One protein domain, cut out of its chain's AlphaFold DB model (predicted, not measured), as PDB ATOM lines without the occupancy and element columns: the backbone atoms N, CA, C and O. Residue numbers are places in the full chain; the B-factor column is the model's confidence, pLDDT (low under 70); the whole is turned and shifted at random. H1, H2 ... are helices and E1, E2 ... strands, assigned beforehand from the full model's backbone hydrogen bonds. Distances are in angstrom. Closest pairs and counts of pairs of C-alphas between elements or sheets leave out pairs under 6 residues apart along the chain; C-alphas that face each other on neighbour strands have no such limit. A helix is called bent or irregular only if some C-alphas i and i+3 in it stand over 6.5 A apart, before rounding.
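Overview. This is residues 2 to 66 of the 159 residues of an uncharacterized protein of Rhinopithecus bieti (UniProt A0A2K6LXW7). Little regular structure is here: a loose, winding chain, with the small helix H1 sticking out at one end, helix H2 toward the other, and the strand hairpin E1-E2 apart from H1. Of 65 printed residues, 22 are in named elements, in order H1, H2, E1, E2, a mixed class with an antiparallel sheet. The radius of gyration of the C-alphas is 15.2 A; the spans are 46 by 32 by 18 A.

Along the chain. Find C-alpha 5 at (66.477, 85.707, 75.512), where H1 runs to residue 10, irregular, with C-alphas 6 and 9 7.2 A apart. H2, residues 30 to 39, measures 13.9 A. E1 is residues 51 to 53; E2, residues 60 to 62, ends at (59.843, 66.200, 93.070).

Arrangement. Look at the hairpin E1 and E2, antiparallel at 152 degrees, with N 52 and O 61 2.9 A apart, within hydrogen-bond range. H1 and H2 are apart, as are H2 and E2. In H2 every O i to N i+4 pair is within range; in H1 0 of 2 are, and 1 of 3 O i to N i+3 pairs.

Size, cuts and confidence. The C-alphas of His 10 and Asn 27, the farthest apart, are 45.9 A apart. The printed part has no cut; the links H1 to H2 and H2 to E1 are long. Check pLDDT under 70 at residues 8 to 12 and 40 to 47.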
ATOM      1  N   ASN A   2      65.187  80.954  72.202       72.62
ATOM      2  CA  ASN A   2      64.655  82.316  72.055       72.62
ATOM      3  C   ASN A   2      63.825  82.782  73.267       72.62
ATOM      4  O   ASN A   2      63.824  83.966  73.559       72.62
ATOM      5  N   SER A   3      63.203  81.865  74.018       75.62
ATOM      6  CA  SER A   3      62.288  82.192  75.129       75.62
ATOM      7  C   SER A   3      62.950  82.790  76.372       75.62
ATOM      8  O   SER A   3      62.340  83.583  77.064       75.62
ATOM      9  N   ILE A   4      64.195  82.424  76.689       78.31
ATOM     10  CA  ILE A   4      64.924  83.056  77.807       78.31
ATOM     11  C   ILE A   4      65.494  84.405  77.357       78.31
ATOM     12  O   ILE A   4      65.556  85.360  78.125       78.31
ATOM     13  N   LYS A   5      65.892  84.495  76.082       77.44
ATOM     14  CA  LYS A   5      66.477  85.707  75.512       77.44
ATOM     15  C   LYS A   5      65.461  86.833  75.323       77.44
ATOM     16  O   LYS A   5      65.888  87.976  75.326       77.44
ATOM     17  N   SER A   6      64.162  86.541  75.216       77.44
ATOM     18  CA  SER A   6      63.121  87.579  75.143       77.44
ATOM     19  C   SER A   6      63.075  88.476  76.383       77.44
ATOM     20  O   SER A   6      62.606  89.597  76.296       77.44
ATOM     21  N   PHE A   7      63.623  88.025  77.515       72.94
ATOM     22  CA  PHE A   7      63.739  88.822  78.741       72.94
ATOM     23  C   PHE A   7      65.152  89.406  78.944       72.94
ATOM     24  O   PHE A   7      65.437  90.010  79.978       72.94
ATOM     25  N   SER A   8      66.066  89.213  77.983       64.12
ATOM     26  CA  SER A   8      67.489  89.555  78.120       64.12
ATOM     27  C   SER A   8      67.796  91.039  77.928       64.12
ATOM     28  O   SER A   8      68.894  91.462  78.293       64.12
ATOM     29  N   ASP A   9      66.868  91.830  77.388       60.75
ATOM     30  CA  ASP A   9      67.116  93.240  77.053       60.75
ATOM     31  C   ASP A   9      67.348  94.123  78.301       60.75
ATOM     32  O   ASP A   9      67.789  95.269  78.189       60.75
ATOM     33  N   HIS A  10      67.128  93.583  79.509       56.41
ATOM     34  CA  HIS A  10      67.194  94.319  80.777       56.41
ATOM     35  C   HIS A  10      68.067  93.683  81.875       56.41
ATOM     36  O   HIS A  10      68.053  94.158  83.011       56.41
ATOM     37  N   VAL A  11      68.852  92.638  81.583       57.69
ATOM     38  CA  VAL A  11      69.552  91.867  82.630       57.69
ATOM     39  C   VAL A  11      71.076  91.941  82.476       57.69
ATOM     40  O   VAL A  11      71.668  91.247  81.657       57.69
ATOM     41  N   GLN A  12      71.730  92.766  83.306       61.19
ATOM     42  CA  GLN A  12      73.201  92.828  83.430       61.19
ATOM     43  C   GLN A  12      73.764  91.934  84.554       61.19
ATOM     44  O   GLN A  12      74.973  91.900  84.772       61.19
ATOM     45  N   CYS A  13      72.906  91.225  85.293       70.88
ATOM     46  CA  CYS A  13      73.284  90.452  86.476       70.88
ATOM     47  C   CYS A  13      72.649  89.056  86.453       70.88
ATOM     48  O   CYS A  13      71.467  88.922  86.153       70.88
ATOM     49  N   GLY A  14      73.422  88.026  86.803       74.69
ATOM     50  CA  GLY A  14      72.970  86.633  86.856       74.69
ATOM     51  C   GLY A  14      73.772  85.703  85.946       74.69
ATOM     52  O   GLY A  14      74.711  86.117  85.267       74.69
ATOM     53  N   ARG A  15      73.416  84.415  85.956       81.06
ATOM     54  CA  ARG A  15      73.978  83.374  85.084       81.06
ATOM     55  C   ARG A  15      72.866  82.435  84.627       81.06
ATOM     56  O   ARG A  15      71.830  82.344  85.279       81.06
ATOM     57  N   LEU A  16      73.093  81.736  83.520       78.00
ATOM     58  CA  LEU A  16      72.167  80.720  83.030       78.00
ATOM     59  C   LEU A  16      72.464  79.382  83.715       78.00
ATOM     60  O   LEU A  16      73.495  78.774  83.439       78.00
ATOM     61  N   ASP A  17      71.543  78.925  84.560       79.50
ATOM     62  CA  ASP A  17      71.590  77.599  85.179       79.50
ATOM     63  C   ASP A  17      70.610  76.656  84.448       79.50
ATOM     64  O   ASP A  17      69.461  77.017  84.187       79.50
ATOM     65  N   VAL A  18      71.066  75.449  84.086       80.62
ATOM     66  CA  VAL A  18      70.276  74.435  83.362       80.62
ATOM     67  C   VAL A  18      70.210  73.153  84.186       80.62
ATOM     68  O   VAL A  18      71.241  72.618  84.587       80.62
ATOM     69  N   TYR A  19      68.999  72.637  84.389       80.50
ATOM     70  CA  TYR A  19      68.744  71.399  85.124       80.50
ATOM     71  C   TYR A  19      68.091  70.376  84.195       80.50
ATOM     72  O   TYR A  19      67.096  70.676  83.538       80.50
ATOM     73  N   LEU A  20      68.643  69.164  84.148       78.12
ATOM     74  CA  LEU A  20      68.102  68.047  83.376       78.12
ATOM     75  C   LEU A  20      67.738  66.921  84.333       78.12
ATOM     76  O   LEU A  20      68.581  66.431  85.082       78.12
ATOM     77  N   VAL A  21      66.470  66.528  84.316       79.62
ATOM     78  CA  VAL A  21      65.922  65.495  85.193       79.62
ATOM     79  C   VAL A  21      65.021  64.592  84.363       79.62
ATOM     80  O   VAL A  21      64.179  65.080  83.615       79.62
ATOM     81  N   GLY A  22      65.188  63.279  84.507       78.25
ATOM     82  CA  GLY A  22      64.388  62.273  83.811       78.25
ATOM     83  C   GLY A  22      65.238  61.264  83.041       78.25
ATOM     84  O   GLY A  22      66.465  61.254  83.138       78.25
ATOM     85  N   GLY A  23      64.559  60.399  82.286       79.00
ATOM     86  CA  GLY A  23      65.156  59.236  81.624       79.00
ATOM     87  C   GLY A  23      65.263  58.030  82.555       79.00
ATOM     88  O   GLY A  23      64.961  58.129  83.736       79.00
ATOM     89  N   PHE A  24      65.648  56.872  82.034       76.88
ATOM     90  CA  PHE A  24      66.094  55.715  82.813       76.88
ATOM     91  C   PHE A  24      66.944  54.791  81.964       76.88
ATOM     92  O   PHE A  24      67.091  55.004  80.767       76.88
ATOM     93  N   SER A  25      67.588  53.807  82.592       78.06
ATOM     94  CA  SER A  25      68.367  52.834  81.833       78.06
ATOM     95  C   SER A  25      67.415  51.905  81.081       78.06
ATOM     96  O   SER A  25      67.023  50.861  81.598       78.06
ATOM     97  N   ASP A  26      67.005  52.320  79.886       77.75
ATOM     98  CA  ASP A  26      66.056  51.597  79.050       77.75
ATOM     99  C   ASP A  26      66.752  50.699  78.022       77.75
ATOM    100  O   ASP A  26      67.809  51.033  77.488       77.75
ATOM    101  N   ASN A  27      66.139  49.549  77.717       78.81
ATOM    102  CA  ASN A  27      66.690  48.572  76.768       78.81
ATOM    103  C   ASN A  27      66.821  49.133  75.341       78.81
ATOM    104  O   ASN A  27      67.602  48.611  74.549       78.81
ATOM    105  N   ARG A  28      66.048  50.175  75.003       81.50
ATOM    106  CA  ARG A  28      66.066  50.834  73.688       81.50
ATOM    107  C   ARG A  28      67.106  51.964  73.621       81.50
ATOM    108  O   ARG A  28      67.261  52.577  72.566       81.50
ATOM    109  N   GLN A  29      67.828  52.211  74.717       84.38
ATOM    110  CA  GLN A  29      68.827  53.266  74.889       84.38
ATOM    111  C   GLN A  29      68.324  54.681  74.545       84.38
ATOM    112  O   GLN A  29      69.106  55.559  74.168       84.38
ATOM    113  N   LEU A  30      67.014  54.919  74.634       84.00
ATOM    114  CA  LEU A  30      66.394  56.181  74.227       84.00
ATOM    115  C   LEU A  30      66.777  57.316  75.170       84.00
ATOM    116  O   LEU A  30      67.108  58.407  74.709       84.00
ATOM    117  N   SER A  31      66.781  57.051  76.474       83.19
ATOM    118  CA  SER A  31      67.145  58.033  77.493       83.19
ATOM    119  C   SER A  31      68.604  58.451  77.339       83.19
ATOM    120  O   SER A  31      68.912  59.636  77.336       83.19
ATOM    121  N   GLN A  32      69.508  57.493  77.132       82.69
ATOM    122  CA  GLN A  32      70.933  57.745  76.926       82.69
ATOM    123  C   GLN A  32      71.169  58.501  75.621       82.69
ATOM    124  O   GLN A  32      71.944  59.454  75.604       82.69
ATOM    125  N   LYS A  33      70.470  58.126  74.539       84.00
ATOM    126  CA  LYS A  33      70.553  58.821  73.252       84.00
ATOM    127  C   LYS A  33      70.076  60.266  73.366       84.00
ATOM    128  O   LYS A  33      70.761  61.157  72.867       84.00
ATOM    129  N   LEU A  34      68.942  60.502  74.028       81.69
ATOM    130  CA  LEU A  34      68.408  61.843  74.243       81.69
ATOM    131  C   LEU A  34      69.366  62.671  75.094       81.69
ATOM    132  O   LEU A  34      69.721  63.783  74.711       81.69
ATOM    133  N   THR A  35      69.852  62.130  76.208       80.69
ATOM    134  CA  THR A  35      70.769  62.896  77.041       80.69
ATOM    135  C   THR A  35      72.113  63.123  76.361       80.69
ATOM    136  O   THR A  35      72.661  64.208  76.483       80.69
ATOM    137  N   HIS A  36      72.621  62.186  75.560       76.62
ATOM    138  CA  HIS A  36      73.806  62.422  74.733       76.62
ATOM    139  C   HIS A  36      73.567  63.534  73.696       76.62
ATOM    140  O   HIS A  36      74.430  64.392  73.508       76.62
ATOM    141  N   GLN A  37      72.391  63.565  73.053       78.56
ATOM    142  CA  GLN A  37      71.999  64.657  72.151       78.56
ATOM    143  C   GLN A  37      71.924  66.011  72.870       78.56
ATOM    144  O   GLN A  37      72.279  67.025  72.272       78.56
ATOM    145  N   ILE A  38      71.479  66.031  74.129       73.56
ATOM    146  CA  ILE A  38      71.333  67.257  74.924       73.56
ATOM    147  C   ILE A  38      72.667  67.709  75.546       73.56
ATOM    148  O   ILE A  38      72.956  68.902  75.542       73.56
ATOM    149  N   LEU A  39      73.475  66.792  76.088       70.06
ATOM    150  CA  LEU A  39      74.606  67.108  76.970       70.06
ATOM    151  C   LEU A  39      75.994  66.897  76.368       70.06
ATOM    152  O   LEU A  39      76.940  67.503  76.860       70.06
ATOM    153  N   LYS A  40      76.166  66.050  75.348       57.94
ATOM    154  CA  LYS A  40      77.485  65.662  74.806       57.94
ATOM    155  C   LYS A  40      78.545  65.177  75.829       57.94
ATOM    156  O   LYS A  40      79.648  64.878  75.394       57.94
ATOM    157  N   ASN A  41      78.245  65.075  77.129       40.47
ATOM    158  CA  ASN A  41      79.131  64.599  78.195       40.47
ATOM    159  C   ASN A  41      78.326  63.967  79.345       40.47
ATOM    160  O   ASN A  41      77.205  64.379  79.643       40.47
ATOM    161  N   GLU A  42      78.914  62.935  79.946       42.28
ATOM    162  CA  GLU A  42      78.241  61.850  80.667       42.28
ATOM    163  C   GLU A  42      78.083  62.071  82.182       42.28
ATOM    164  O   GLU A  42      79.041  62.419  82.869       42.28
ATOM    165  N   ASN A  43      76.878  61.797  82.703       35.53
ATOM    166  CA  ASN A  43      76.588  60.821  83.775       35.53
ATOM    167  C   ASN A  43      75.122  60.961  84.223       35.53
ATOM    168  O   ASN A  43      74.691  62.056  84.582       35.53
ATOM    169  N   HIS A  44      74.346  59.865  84.236       42.31
ATOM    170  CA  HIS A  44      72.911  59.890  84.570       42.31
ATOM    171  C   HIS A  44      72.564  58.951  85.728       42.31
ATOM    172  O   HIS A  44      72.943  57.784  85.732       42.31
ATOM    173  N   PHE A  45      71.728  59.444  86.640       37.31
ATOM    174  CA  PHE A  45      70.942  58.645  87.578       37.31
ATOM    175  C   PHE A  45      69.487  59.065  87.442       37.31
ATOM    176  O   PHE A  45      69.219  60.265  87.547       37.31
ATOM    177  N   PRO A  46      68.542  58.132  87.240       53.16
ATOM    178  CA  PRO A  46      67.159  58.587  87.281       53.16
ATOM    179  C   PRO A  46      66.148  57.635  87.939       53.16
ATOM    180  O   PRO A  46      66.101  56.437  87.679       53.16
ATOM    181  N   ILE A  47      65.304  58.242  88.783       60.12
ATOM    182  CA  ILE A  47      64.027  57.733  89.318       60.12
ATOM    183  C   ILE A  47      63.157  58.966  89.653       60.12
ATOM    184  O   ILE A  47      62.817  59.213  90.813       60.12
ATOM    185  N   ILE A  48      62.913  59.854  88.682       70.94
ATOM    186  CA  ILE A  48      62.070  61.047  88.883       70.94
ATOM    187  C   ILE A  48      61.149  61.211  87.672       70.94
ATOM    188  O   ILE A  48      61.625  61.462  86.571       70.94
ATOM    189  N   TYR A  49      59.840  61.063  87.897       72.44
ATOM    190  CA  TYR A  49      58.797  61.136  86.862       72.44
ATOM    191  C   TYR A  49      58.175  62.529  86.711       72.44
ATOM    192  O   TYR A  49      57.540  62.812  85.702       72.44
ATOM    193  N   GLY A  50      58.349  63.395  87.709       80.44
ATOM    194  CA  GLY A  50      57.805  64.745  87.706       80.44
ATOM    195  C   GLY A  50      58.581  65.655  88.647       80.44
ATOM    196  O   GLY A  50      59.027  65.241  89.723       80.44
ATOM    197  N   ILE A  51      58.756  66.899  88.213       88.19
ATOM    198  CA  ILE A  51      59.374  67.973  88.985       88.19
ATOM    199  C   ILE A  51      58.503  69.222  88.898       88.19
ATOM    200  O   ILE A  51      57.822  69.443  87.897       88.19
ATOM    201  N   ALA A  52      58.550  70.038  89.942       88.75
ATOM    202  CA  ALA A  52      58.040  71.398  89.941       88.75
ATOM    203  C   ALA A  52      59.197  72.363  90.206       88.75
ATOM    204  O   ALA A  52      60.168  72.014  90.884       88.75
ATOM    205  N   VAL A  53      59.077  73.578  89.675       90.69
ATOM    206  CA  VAL A  53      60.030  74.666  89.898       90.69
ATOM    207  C   VAL A  53      59.272  75.848  90.481       90.69
ATOM    208  O   VAL A  53      58.304  76.323  89.887       90.69
ATOM    209  N   ASN A  54      59.696  76.330  91.646       91.12
ATOM    210  CA  ASN A  54      59.163  77.563  92.208       91.12
ATOM    211  C   ASN A  54      59.842  78.758  91.531       91.12
ATOM    212  O   ASN A  54      61.032  78.985  91.712       91.12
ATOM    213  N   ILE A  55      59.079  79.547  90.775       88.69
ATOM    214  CA  ILE A  55      59.608  80.680  90.000       88.69
ATOM    215  C   ILE A  55      60.209  81.766  90.912       88.69
ATOM    216  O   ILE A  55      61.168  82.427  90.526       88.69
ATOM    217  N   LYS A  56      59.689  81.940  92.137       89.38
ATOM    218  CA  LYS A  56      60.160  82.974  93.076       89.38
ATOM    219  C   LYS A  56      61.445  82.574  93.795       89.38
ATOM    220  O   LYS A  56      62.295  83.426  94.026       89.38
ATOM    221  N   THR A  57      61.562  81.304  94.187       89.94
ATOM    222  CA  THR A  57      62.706  80.809  94.976       89.94
ATOM    223  C   THR A  57      63.748  80.075  94.136       89.94
ATOM    224  O   THR A  57      64.831  79.789  94.634       89.94
ATOM    225  N   ALA A  58      63.436  79.774  92.873       86.25
ATOM    226  CA  ALA A  58      64.201  78.899  91.984       86.25
ATOM    227  C   ALA A  58      64.398  77.462  92.516       86.25
ATOM    228  O   ALA A  58      65.203  76.703  91.977       86.25
ATOM    229  N   GLU A  59      63.656  77.058  93.553       87.88
ATOM    230  CA  GLU A  59      63.755  75.716  94.125       87.88
ATOM    231  C   GLU A  59      63.097  74.676  93.216       87.88
ATOM    232  O   GLU A  59      61.968  74.856  92.745       87.88
ATOM    233  N   ILE A  60      63.798  73.557  93.020       87.56
ATOM    234  CA  ILE A  60      63.344  72.407  92.237       87.56
ATOM    235  C   ILE A  60      63.064  71.253  93.191       87.56
ATOM    236  O   ILE A  60      63.925  70.862  93.978       87.56
ATOM    237  N   TYR A  61      61.874  70.671  93.096       86.75
ATOM    238  CA  TYR A  61      61.469  69.554  93.943       86.75
ATOM    239  C   TYR A  61      60.655  68.526  93.157       86.75
ATOM    240  O   TYR A  61      60.066  68.818  92.116       86.75
ATOM    241  N   ARG A  62      60.650  67.282  93.649       86.62
ATOM    242  CA  ARG A  62      59.843  66.200  93.070       86.62
ATOM    243  C   ARG A  62      58.363  66.526  93.255       86.62
ATOM    244  O   ARG A  62      57.959  66.887  94.357       86.62
ATOM    245  N   ALA A  63      57.571  66.360  92.203       86.69
ATOM    246  CA  ALA A  63      56.147  66.666  92.229       86.69
ATOM    247  C   ALA A  63      55.346  65.711  91.338       86.69
ATOM    248  O   ALA A  63      55.867  65.131  90.385       86.69
ATOM    249  N   SER A  64      54.061  65.579  91.651       84.25
ATOM    250  CA  SER A  64      53.065  64.875  90.846       84.25
ATOM    251  C   SER A  64      51.840  65.767  90.694       84.25
ATOM    252  O   SER A  64      51.385  66.341  91.683       84.25
ATOM    253  N   PHE A  65      51.291  65.849  89.486       84.06
ATOM    254  CA  PHE A  65      50.172  66.732  89.161       84.06
ATOM    255  C   PHE A  65      48.934  65.895  88.834       84.06
ATOM    256  O   PHE A  65      48.963  65.092  87.897       84.06
ATOM    257  N   GLN A  66      47.883  66.041  89.646       83.44
ATOM    258  CA  GLN A  66      46.582  65.410  89.394       83.44
ATOM    259  C   GLN A  66      45.781  66.205  88.363       83.44
ATOM    260  O   GLN A  66      45.254  65.618  87.426       83.44
TER     261      GLN A  66